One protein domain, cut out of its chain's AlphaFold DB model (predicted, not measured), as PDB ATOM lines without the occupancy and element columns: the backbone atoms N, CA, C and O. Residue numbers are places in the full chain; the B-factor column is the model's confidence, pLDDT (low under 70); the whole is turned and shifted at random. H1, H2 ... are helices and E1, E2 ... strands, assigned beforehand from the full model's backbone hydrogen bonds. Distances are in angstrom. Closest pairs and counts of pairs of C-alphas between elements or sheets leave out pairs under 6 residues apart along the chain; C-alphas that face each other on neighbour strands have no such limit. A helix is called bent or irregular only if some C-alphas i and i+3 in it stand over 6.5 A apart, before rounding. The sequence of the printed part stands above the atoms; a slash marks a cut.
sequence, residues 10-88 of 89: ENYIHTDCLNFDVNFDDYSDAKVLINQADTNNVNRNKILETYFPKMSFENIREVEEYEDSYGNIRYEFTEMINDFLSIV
ATOM      1  N   GLU A  10     195.829 126.540 177.949       94.44
ATOM      2  CA  GLU A  10     196.915 126.966 177.062       94.44
ATOM      3  C   GLU A  10     197.391 128.401 177.334       94.44
ATOM      4  O   GLU A  10     198.561 128.693 177.096       94.44
ATOM      5  N   ASN A  11     196.546 129.265 177.907       94.69
ATOM      6  CA  ASN A  11     196.923 130.631 178.289       94.69
ATOM      7  C   ASN A  11     197.880 130.678 179.498       94.69
ATOM      8  O   ASN A  11     198.398 131.739 179.839       94.69
ATOM      9  N   TYR A  12     198.144 129.537 180.140       95.06
ATOM     10  CA  TYR A  12     199.160 129.400 181.188       95.06
ATOM     11  C   TYR A  12     200.486 128.848 180.660       95.06
ATOM     12  O   TYR A  12     201.379 128.570 181.449       95.06
ATOM     13  N   ILE A  13     200.657 128.643 179.354       95.81
ATOM     14  CA  ILE A  13     201.960 128.221 178.831       95.81
ATOM     15  C   ILE A  13     202.915 129.417 178.884       95.81
ATOM     16  O   ILE A  13     202.667 130.438 178.250       95.81
ATOM     17  N   HIS A  14     204.022 129.283 179.613       96.00
ATOM     18  CA  HIS A  14     205.047 130.325 179.646       96.00
ATOM     19  C   HIS A  14     205.747 130.429 178.282       96.00
ATOM     20  O   HIS A  14     206.167 129.413 177.717       96.00
ATOM     21  N   THR A  15     205.896 131.641 177.746       93.88
ATOM     22  CA  THR A  15     206.438 131.877 176.395       93.88
ATOM     23  C   THR A  15     207.885 131.402 176.249       93.88
ATOM     24  O   THR A  15     208.233 130.843 175.210       93.88
ATOM     25  N   ASP A  16     208.697 131.476 177.306       93.31
ATOM     26  CA  ASP A  16     210.067 130.927 177.298       93.31
ATOM     27  C   ASP A  16     210.120 129.412 177.031       93.31
ATOM     28  O   ASP A  16     211.133 128.896 176.560       93.31
ATOM     29  N   CYS A  17     209.031 128.672 177.274       93.31
ATOM     30  CA  CYS A  17     208.963 127.242 176.957       93.31
ATOM     31  C   CYS A  17     208.741 126.955 175.465       93.31
ATOM     32  O   CYS A  17     208.800 125.789 175.052       93.31
ATOM     33  N   LEU A  18     208.450 127.980 174.661       90.88
ATOM     34  CA  LEU A  18     208.048 127.819 173.270       90.88
ATOM     35  C   LEU A  18     209.239 127.813 172.305       90.88
ATOM     36  O   LEU A  18     209.128 127.226 171.240       90.88
ATOM     37  N   ASN A  19     210.427 128.305 172.677       88.44
ATOM     38  CA  ASN A  19     211.604 128.394 171.783       88.44
ATOM     39  C   ASN A  19     211.346 129.142 170.450       88.44
ATOM     40  O   ASN A  19     212.150 129.046 169.522       88.44
ATOM     41  N   PHE A  20     210.241 129.879 170.341       92.12
ATOM     42  CA  PHE A  20     209.894 130.766 169.233       92.12
ATOM     43  C   PHE A  20     209.132 131.974 169.777       92.12
ATOM     44  O   PHE A  20     208.551 131.913 170.860       92.12
ATOM     45  N   ASP A  21     209.156 133.073 169.025       92.31
ATOM     46  CA  ASP A  21     208.508 134.319 169.426       92.31
ATOM     47  C   ASP A  21     206.996 134.236 169.203       92.31
ATOM     48  O   ASP A  21     206.517 134.063 168.080       92.31
ATOM     49  N   VAL A  22     206.244 134.338 170.294       93.75
ATOM     50  CA  VAL A  22     204.790 134.453 170.289       93.75
ATOM     51  C   VAL A  22     204.366 135.218 171.535       93.75
ATOM     52  O   VAL A  22     204.898 135.005 172.622       93.75
ATOM     53  N   ASN A  23     203.390 136.103 171.373       91.44
ATOM     54  CA  ASN A  23     202.815 136.877 172.461       91.44
ATOM     55  C   ASN A  23     201.307 136.642 172.474       91.44
ATOM     56  O   ASN A  23     200.656 136.692 171.428       91.44
ATOM     57  N   PHE A  24     200.763 136.376 173.653       92.81
ATOM     58  CA  PHE A  24     199.336 136.216 173.895       92.81
ATOM     59  C   PHE A  24     199.024 136.658 175.321       92.81
ATOM     60  O   PHE A  24     199.892 136.626 176.192       92.81
ATOM     61  N   ASP A  25     197.796 137.110 175.536       89.56
ATOM     62  CA  ASP A  25     197.302 137.501 176.852       89.56
ATOM     63  C   ASP A  25     196.331 136.456 177.419       89.56
ATOM     64  O   ASP A  25     195.990 135.463 176.772       89.56
ATOM     65  N   ASP A  26     195.848 136.712 178.632       87.50
ATOM     66  CA  ASP A  26     194.925 135.841 179.362       87.50
ATOM     67  C   ASP A  26     193.568 135.628 178.654       87.50
ATOM     68  O   ASP A  26     192.803 134.737 179.030       87.50
ATOM     69  N   TYR A  27     193.242 136.438 177.639       88.56
ATOM     70  CA  TYR A  27     191.976 136.390 176.898       88.56
ATOM     71  C   TYR A  27     192.129 135.905 175.454       88.56
ATOM     72  O   TYR A  27     191.126 135.751 174.748       88.56
ATOM     73  N   SER A  28     193.362 135.675 175.022       90.50
ATOM     74  CA  SER A  28     193.706 135.223 173.686       90.50
ATOM     75  C   SER A  28     193.361 133.747 173.488       90.50
ATOM     76  O   SER A  28     193.221 132.980 174.438       90.50
ATOM     77  N   ASP A  29     193.258 133.336 172.223       92.62
ATOM     78  CA  ASP A  29     193.292 131.922 171.838       92.62
ATOM     79  C   ASP A  29     194.769 131.518 171.685       92.62
ATOM     80  O   ASP A  29     195.310 131.460 170.571       92.62
ATOM     81  N   ALA A  30     195.469 131.327 172.816       93.38
ATOM     82  CA  ALA A  30     196.898 130.994 172.804       93.38
ATOM     83  C   ALA A  30     197.168 129.723 172.004       93.38
ATOM     84  O   ALA A  30     198.178 129.614 171.317       93.38
ATOM     85  N   LYS A  31     196.237 128.772 172.004       93.56
ATOM     86  CA  LYS A  31     196.336 127.545 171.215       93.56
ATOM     87  C   LYS A  31     196.501 127.822 169.725       93.56
ATOM     88  O   LYS A  31     197.345 127.195 169.081       93.56
ATOM     89  N   VAL A  32     195.706 128.732 169.163       93.62
ATOM     90  CA  VAL A  32     195.834 129.142 167.760       93.62
ATOM     91  C   VAL A  32     197.131 129.911 167.535       93.62
ATOM     92  O   VAL A  32     197.835 129.596 166.576       93.62
ATOM     93  N   LEU A  33     197.470 130.860 168.409       95.00
ATOM     94  CA  LEU A  33     198.657 131.709 168.255       95.00
ATOM     95  C   LEU A  33     199.959 130.902 168.330       95.00
ATOM     96  O   LEU A  33     200.802 131.006 167.439       95.00
ATOM     97  N   ILE A  34     200.087 130.028 169.329       94.50
ATOM     98  CA  ILE A  34     201.227 129.121 169.486       94.50
ATOM     99  C   ILE A  34     201.321 128.209 168.264       94.50
ATOM    100  O   ILE A  34     202.380 128.104 167.662       94.50
ATOM    101  N   ASN A  35     200.219 127.582 167.841       94.62
ATOM    102  CA  ASN A  35     200.228 126.681 166.687       94.62
ATOM    103  C   ASN A  35     200.594 127.382 165.362       94.62
ATOM    104  O   ASN A  35     201.169 126.738 164.490       94.62
ATOM    105  N   GLN A  36     200.265 128.668 165.197       93.31
ATOM    106  CA  GLN A  36     200.644 129.462 164.021       93.31
ATOM    107  C   GLN A  36     202.124 129.864 164.025       93.31
ATOM    108  O   GLN A  36     202.733 129.918 162.958       93.31
ATOM    109  N   ALA A  37     202.684 130.155 165.200       93.06
ATOM    110  CA  ALA A  37     204.086 130.542 165.365       93.06
ATOM    111  C   ALA A  37     205.043 129.338 165.465       93.06
ATOM    112  O   ALA A  37     206.248 129.485 165.262       93.06
ATOM    113  N   ASP A  38     204.519 128.147 165.767       91.12
ATOM    114  CA  ASP A  38     205.324 126.969 166.075       91.12
ATOM    115  C   ASP A  38     206.111 126.430 164.875       91.12
ATOM    116  O   ASP A  38     205.579 125.806 163.953       91.12
ATOM    117  N   THR A  39     207.434 126.558 164.955       89.38
ATOM    118  CA  THR A  39     208.377 126.011 163.974       89.38
ATOM    119  C   THR A  39     208.446 124.480 163.986       89.38
ATOM    120  O   THR A  39     208.895 123.872 163.015       89.38
ATOM    121  N   ASN A  40     208.011 123.837 165.073       86.69
ATOM    122  CA  ASN A  40     208.037 122.384 165.256       86.69
ATOM    123  C   ASN A  40     206.786 121.685 164.703       86.69
ATOM    124  O   ASN A  40     206.731 120.455 164.711       86.69
ATOM    125  N   ASN A  41     205.802 122.441 164.194       88.00
ATOM    126  CA  ASN A  41     204.546 121.922 163.645       88.00
ATOM    127  C   ASN A  41     203.795 120.987 164.614       88.00
ATOM    128  O   ASN A  41     203.220 119.972 164.200       88.00
ATOM    129  N   VAL A  42     203.785 121.302 165.913       92.00
ATOM    130  CA  VAL A  42     202.992 120.557 166.893       92.00
ATOM    131  C   VAL A  42     201.520 120.688 166.523       92.00
ATOM    132  O   VAL A  42     201.007 121.776 166.258       92.00
ATOM    133  N   ASN A  43     200.815 119.553 166.503       92.12
ATOM    134  CA  ASN A  43     199.380 119.542 166.250       92.12
ATOM    135  C   ASN A  43     198.673 120.443 167.274       92.12
ATOM    136  O   ASN A  43     198.930 120.326 168.470       92.12
ATOM    137  N   ARG A  44     197.740 121.281 166.816       91.06
ATOM    138  CA  ARG A  44     196.959 122.193 167.662       91.06
ATOM    139  C   ARG A  44     196.377 121.526 168.917       91.06
ATOM    140  O   ARG A  44     196.383 122.120 169.988       91.06
ATOM    141  N   ASN A  45     195.920 120.281 168.807       92.31
ATOM    142  CA  ASN A  45     195.328 119.542 169.929       92.31
ATOM    143  C   ASN A  45     196.365 119.017 170.936       92.31
ATOM    144  O   ASN A  45     195.988 118.539 171.996       92.31
ATOM    145  N   LYS A  46     197.656 119.090 170.602       94.88
ATOM    146  CA  LYS A  46     198.780 118.633 171.424       94.88
ATOM    147  C   LYS A  46     199.592 119.774 172.029       94.88
ATOM    148  O   LYS A  46     200.582 119.496 172.697       94.88
ATOM    149  N   ILE A  47     199.210 121.034 171.806       94.69
ATOM    150  CA  ILE A  47     199.952 122.203 172.306       94.69
ATOM    151  C   ILE A  47     200.128 122.124 173.826       94.69
ATOM    152  O   ILE A  47     201.261 122.139 174.305       94.69
ATOM    153  N   LEU A  48     199.034 121.924 174.566       94.62
ATOM    154  CA  LEU A  48     199.081 121.804 176.022       94.62
ATOM    155  C   LEU A  48     199.964 120.630 176.472       94.62
ATOM    156  O   LEU A  48     200.906 120.823 177.232       94.62
ATOM    157  N   GLU A  49     199.718 119.429 175.943       95.38
ATOM    158  CA  GLU A  49     200.474 118.211 176.283       95.38
ATOM    159  C   GLU A  49     201.969 118.310 175.950       95.38
ATOM    160  O   GLU A  49     202.793 117.648 176.575       95.38
ATOM    161  N   THR A  50     202.329 119.118 174.952       95.50
ATOM    162  CA  THR A  50     203.712 119.241 174.479       95.50
ATOM    163  C   THR A  50     204.492 120.299 175.247       95.50
ATOM    164  O   THR A  50     205.677 120.096 175.515       95.50
ATOM    165  N   TYR A  51     203.870 121.437 175.563       95.50
ATOM    166  CA  TYR A  51     204.577 122.592 176.120       95.50
ATOM    167  C   TYR A  51     204.382 122.758 177.626       95.50
ATOM    168  O   TYR A  51     205.333 123.141 178.299       95.50
ATOM    169  N   PHE A  52     203.226 122.390 178.180       95.06
ATOM    170  CA  PHE A  52     202.979 122.510 179.619       95.06
ATOM    171  C   PHE A  52     203.966 121.681 180.468       95.06
ATOM    172  O   PHE A  52     204.537 122.230 181.408       95.06
ATOM    173  N   PRO A  53     204.303 120.416 180.123       95.75
ATOM    174  CA  PRO A  53     205.284 119.638 180.892       95.75
ATOM    175  C   PRO A  53     206.725 120.162 180.822       95.75
ATOM    176  O   PRO A  53     207.590 119.646 181.525       95.75
ATOM    177  N   LYS A  54     207.012 121.140 179.950       95.56
ATOM    178  CA  LYS A  54     208.334 121.775 179.844       95.56
ATOM    179  C   LYS A  54     208.505 122.943 180.815       95.56
ATOM    180  O   LYS A  54     209.610 123.468 180.923       95.56
ATOM    181  N   MET A  55     207.434 123.377 181.476       96.81
ATOM    182  CA  MET A  55     207.482 124.486 182.418       96.81
ATOM    183  C   MET A  55     208.166 124.066 183.717       96.81
ATOM    184  O   MET A  55     207.850 123.021 184.289       96.81
ATOM    185  N   SER A  56     209.102 124.892 184.187       96.88
ATOM    186  CA  SER A  56     209.628 124.762 185.543       96.88
ATOM    187  C   SER A  56     208.604 125.252 186.570       96.88
ATOM    188  O   SER A  56     207.564 125.819 186.223       96.88
ATOM    189  N   PHE A  57     208.910 125.045 187.851       95.25
ATOM    190  CA  PHE A  57     208.098 125.591 188.932       95.25
ATOM    191  C   PHE A  57     208.015 127.122 188.857       95.25
ATOM    192  O   PHE A  57     206.938 127.676 189.030       95.25
ATOM    193  N   GLU A  58     209.122 127.793 188.548       96.94
ATOM    194  CA  GLU A  58     209.196 129.249 188.404       96.94
ATOM    195  C   GLU A  58     208.300 129.730 187.260       96.94
ATOM    196  O   GLU A  58     207.478 130.616 187.466       96.94
ATOM    197  N   ASN A  59     208.349 129.059 186.105       96.75
ATOM    198  CA  ASN A  59     207.475 129.381 184.976       96.75
ATOM    199  C   ASN A  59     205.995 129.239 185.355       96.75
ATOM    200  O   ASN A  59     205.180 130.071 184.975       96.75
ATOM    201  N   ILE A  60     205.638 128.181 186.096       95.50
ATOM    202  CA  ILE A  60     204.268 127.978 186.595       95.50
ATOM    203  C   ILE A  60     203.892 129.080 187.591       95.50
ATOM    204  O   ILE A  60     202.771 129.583 187.551       95.50
ATOM    205  N   ARG A  61     204.828 129.466 188.461       96.06
ATOM    206  CA  ARG A  61     204.619 130.489 189.482       96.06
ATOM    207  C   ARG A  61     204.328 131.856 188.876       96.06
ATOM    208  O   ARG A  61     203.472 132.566 189.387       96.06
ATOM    209  N   GLU A  62     205.019 132.195 187.796       95.56
ATOM    210  CA  GLU A  62     204.842 133.458 187.080       95.56
ATOM    211  C   GLU A  62     203.510 133.503 186.326       95.56
ATOM    212  O   GLU A  62     202.783 134.490 186.413       95.56
ATOM    213  N   VAL A  63     203.133 132.430 185.623       94.56
ATOM    214  CA  VAL A  63     201.879 132.428 184.846       94.56
ATOM    215  C   VAL A  63     200.622 132.309 185.704       94.56
ATOM    216  O   VAL A  63     199.564 132.737 185.246       94.56
ATOM    217  N   GLU A  64     200.691 131.692 186.892       94.56
ATOM    218  CA  GLU A  64     199.542 131.585 187.807       94.56
ATOM    219  C   GLU A  64     199.317 132.878 188.615       94.56
ATOM    220  O   GLU A  64     198.282 133.007 189.275       94.56
ATOM    221  N   GLU A  65     200.299 133.787 188.617       95.25
ATOM    222  CA  GLU A  65     200.264 135.028 189.382       95.25
ATOM    223  C   GLU A  65     199.197 135.982 188.835       95.25
ATOM    224  O   GLU A  65     199.080 136.202 187.627       95.25
ATOM    225  N   TYR A  66     198.414 136.578 189.732       93.56
ATOM    226  CA  TYR A  66     197.477 137.636 189.380       93.56
ATOM    227  C   TYR A  66     197.291 138.627 190.530       93.56
ATOM    228  O   TYR A  66     197.443 138.286 191.704       93.56
ATOM    229  N   GLU A  67     196.898 139.853 190.193       94.88
ATOM    230  CA  GLU A  67     196.498 140.867 191.170       94.88
ATOM    231  C   GLU A  67     194.987 140.774 191.448       94.88
ATOM    232  O   GLU A  67     194.152 140.742 190.530       94.88
ATOM    233  N   ASP A  68     194.614 140.670 192.724       92.12
ATOM    234  CA  ASP A  68     193.213 140.670 193.143       92.12
ATOM    235  C   ASP A  68     192.599 142.081 193.146       92.12
ATOM    236  O   ASP A  68     193.252 143.090 192.894       92.12
ATOM    237  N   SER A  69     191.301 142.178 193.448       92.44
ATOM    238  CA  SER A  69     190.587 143.462 193.485       92.44
ATOM    239  C   SER A  69     191.070 144.435 194.569       92.44
ATOM    240  O   SER A  69     190.616 145.577 194.604       92.44
ATOM    241  N   TYR A  70     191.921 143.980 195.485       94.25
ATOM    242  CA  TYR A  70     192.484 144.754 196.586       94.25
ATOM    243  C   TYR A  70     193.968 145.080 196.367       94.25
ATOM    244  O   TYR A  70     194.577 145.699 197.239       94.25
ATOM    245  N   GLY A  71     194.541 144.689 195.227       93.94
ATOM    246  CA  GLY A  71     195.947 144.905 194.907       93.94
ATOM    247  C   GLY A  71     196.899 143.871 195.511       93.94
ATOM    248  O   GLY A  71     198.105 144.111 195.551       93.94
ATOM    249  N   ASN A  72     196.399 142.742 196.024       96.06
ATOM    250  CA  ASN A  72     197.271 141.681 196.524       96.06
ATOM    251  C   ASN A  72     197.674 140.737 195.398       96.06
ATOM    252  O   ASN A  72     196.850 140.357 194.565       96.06
ATOM    253  N   ILE A  73     198.920 140.277 195.459       96.38
ATOM    254  CA  ILE A  73     199.420 139.207 194.600       96.38
ATOM    255  C   ILE A  73     198.869 137.863 195.083       96.38
ATOM    256  O   ILE A  73     198.978 137.507 196.263       96.38
ATOM    257  N   ARG A  74     198.262 137.123 194.162       95.44
ATOM    258  CA  ARG A  74     197.624 135.821 194.368       95.44
ATOM    259  C   ARG A  74     198.120 134.832 193.316       95.44
ATOM    260  O   ARG A  74     198.735 135.225 192.333       95.44
ATOM    261  N   TYR A  75     197.847 133.551 193.550       95.44
ATOM    262  CA  TYR A  75     198.385 132.446 192.758       95.44
ATOM    263  C   TYR A  75     197.291 131.416 192.500       95.44
ATOM    264  O   TYR A  75     196.893 130.684 193.408       95.44
ATOM    265  N   GLU A  76     196.769 131.396 191.280       94.12
ATOM    266  CA  GLU A  76     195.493 130.745 190.980       94.12
ATOM    267  C   GLU A  76     195.523 129.219 191.134       94.12
ATOM    268  O   GLU A  76     194.615 128.649 191.740       94.12
ATOM    269  N   PHE A  77     196.564 128.532 190.648       92.88
ATOM    270  CA  PHE A  77     196.642 127.075 190.806       92.88
ATOM    271  C   PHE A  77     196.854 126.688 192.266       92.88
ATOM    272  O   PHE A  77     196.246 125.732 192.745       92.88
ATOM    273  N   THR A  78     197.670 127.456 192.987       93.31
ATOM    274  CA  THR A  78     197.861 127.292 194.430       93.31
ATOM    275  C   THR A  78     196.531 127.403 195.184       93.31
ATOM    276  O   THR A  78     196.236 126.559 196.030       93.31
ATOM    277  N   GLU A  79     195.706 128.405 194.874       93.19
ATOM    278  CA  GLU A  79     194.366 128.562 195.455       93.19
ATOM    279  C   GLU A  79     193.461 127.381 195.117       93.19
ATOM    280  O   GLU A  79     192.908 126.769 196.024       93.19
ATOM    281  N   MET A  80     193.380 126.993 193.842       91.25
ATOM    282  CA  MET A  80     192.563 125.857 193.407       91.25
ATOM    283  C   MET A  80     192.938 124.552 194.120       91.25
ATOM    284  O   MET A  80     192.057 123.783 194.508       91.25
ATOM    285  N   ILE A  81     194.237 124.283 194.281       90.81
ATOM    286  CA  ILE A  81     194.728 123.085 194.968       90.81
ATOM    287  C   ILE A  81     194.403 123.158 196.460       90.81
ATOM    288  O   ILE A  81     193.915 122.175 197.011       90.81
ATOM    289  N   ASN A  82     194.629 124.300 197.112       92.00
ATOM    290  CA  ASN A  82     194.299 124.476 198.529       92.00
ATOM    291  C   ASN A  82     192.796 124.339 198.785       92.00
ATOM    292  O   ASN A  82     192.398 123.645 199.717       92.00
ATOM    293  N   ASP A  83     191.967 124.933 197.927       90.50
ATOM    294  CA  ASP A  83     190.516 124.817 198.006       90.50
ATOM    295  C   ASP A  83     190.096 123.353 197.853       90.50
ATOM    296  O   ASP A  83     189.312 122.854 198.657       90.50
ATOM    297  N   PHE A  84     190.674 122.622 196.892       89.31
ATOM    298  CA  PHE A  84     190.431 121.188 196.731       89.31
ATOM    299  C   PHE A  84     190.854 120.368 197.959       89.31
ATOM    300  O   PHE A  84     190.106 119.495 198.395       89.31
ATOM    301  N   LEU A  85     192.030 120.645 198.529       91.06
ATOM    302  CA  LEU A  85     192.528 119.958 199.724       91.06
ATOM    303  C   LEU A  85     191.666 120.255 200.956       91.06
ATOM    304  O   LEU A  85     191.476 119.369 201.777       91.06
ATOM    305  N   SER A  86     191.071 121.443 201.046       91.62
ATOM    306  CA  SER A  86     190.172 121.801 202.149       91.62
ATOM    307  C   SER A  86     188.800 121.115 202.099       91.62
ATOM    308  O   SER A  86     188.052 121.190 203.064       91.62
ATOM    309  N   ILE A  87     188.442 120.439 200.997       88.25
ATOM    310  CA  ILE A  87     187.168 119.696 200.891       88.25
ATOM    311  C   ILE A  87     187.188 118.415 201.736       88.25
ATOM    312  O   ILE A  87     186.131 117.920 202.129       88.25
ATOM    313  N   VAL A  88     188.370 117.831 201.944       82.81
ATOM    314  CA  VAL A  88     188.526 116.566 202.678       82.81
ATOM    315  C   VAL A  88     188.783 116.761 204.174       82.81
ATOM    316  O   VAL A  88     188.817 115.761 204.895       82.81
TER     317      VAL A  88
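What this domain is: This is residues 10 to 88 of the 89 residues of an uncharacterized protein of Staphylococcus gallinarum (UniProt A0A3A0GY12). A small two-strand hairpin, E1 and E2, runs into helix H4, whose residues 80 to 85 stick out at one end; at the other end H1, H2 and the long stretch of residues 10 to 29, which has no named element, form a lobe, with H3 between. The 79 printed residues hold H1, H2, H3, E1, E2, H4, mostly helix; the sheet, E1 - E2, is antiparallel. It is only just loose, close to compact: radius of gyration of the C-alphas 14.3 A, spans 41 by 29 by 20 A.

Where its parts are: Find E1, residues 65 to 67, from C-alpha 65 at (200.264, 135.028, 189.382), and E2, 73 to 75. H4, 76 to 85, runs 14.2 A to (192.528, 119.958, 199.724). Look back to H3, 57 to 63, H2, 44 to 54, 16.7 A, and H1, 30 to 37.

How they stand to each other: In the hairpin E1 and E2, N 66 and O 74 are 2.9 A apart, within hydrogen-bond range. H3 and H4 are near each other, with 6 pairs of C-alphas within 10 A. H1 and H2 touch about perpendicular, at 86 degrees; their closest C-alphas, of Asn 35 and Arg 44, are 5.6 A apart. H2 is irregular, C-alphas 45 and 48 being 7.5 A apart; 3 of 7 O i to N i+4 and 4 of 8 O i to N i+3 pairs are within range. In H1, H3 and H4 every O i to N i+4 pair is.

The domain as a whole: The C-alphas farthest apart, of Thr 39 and Val 88, are 44.5 A apart. The printed part has no cut, no link is long, and no printed residue is under 70 in pLDDT.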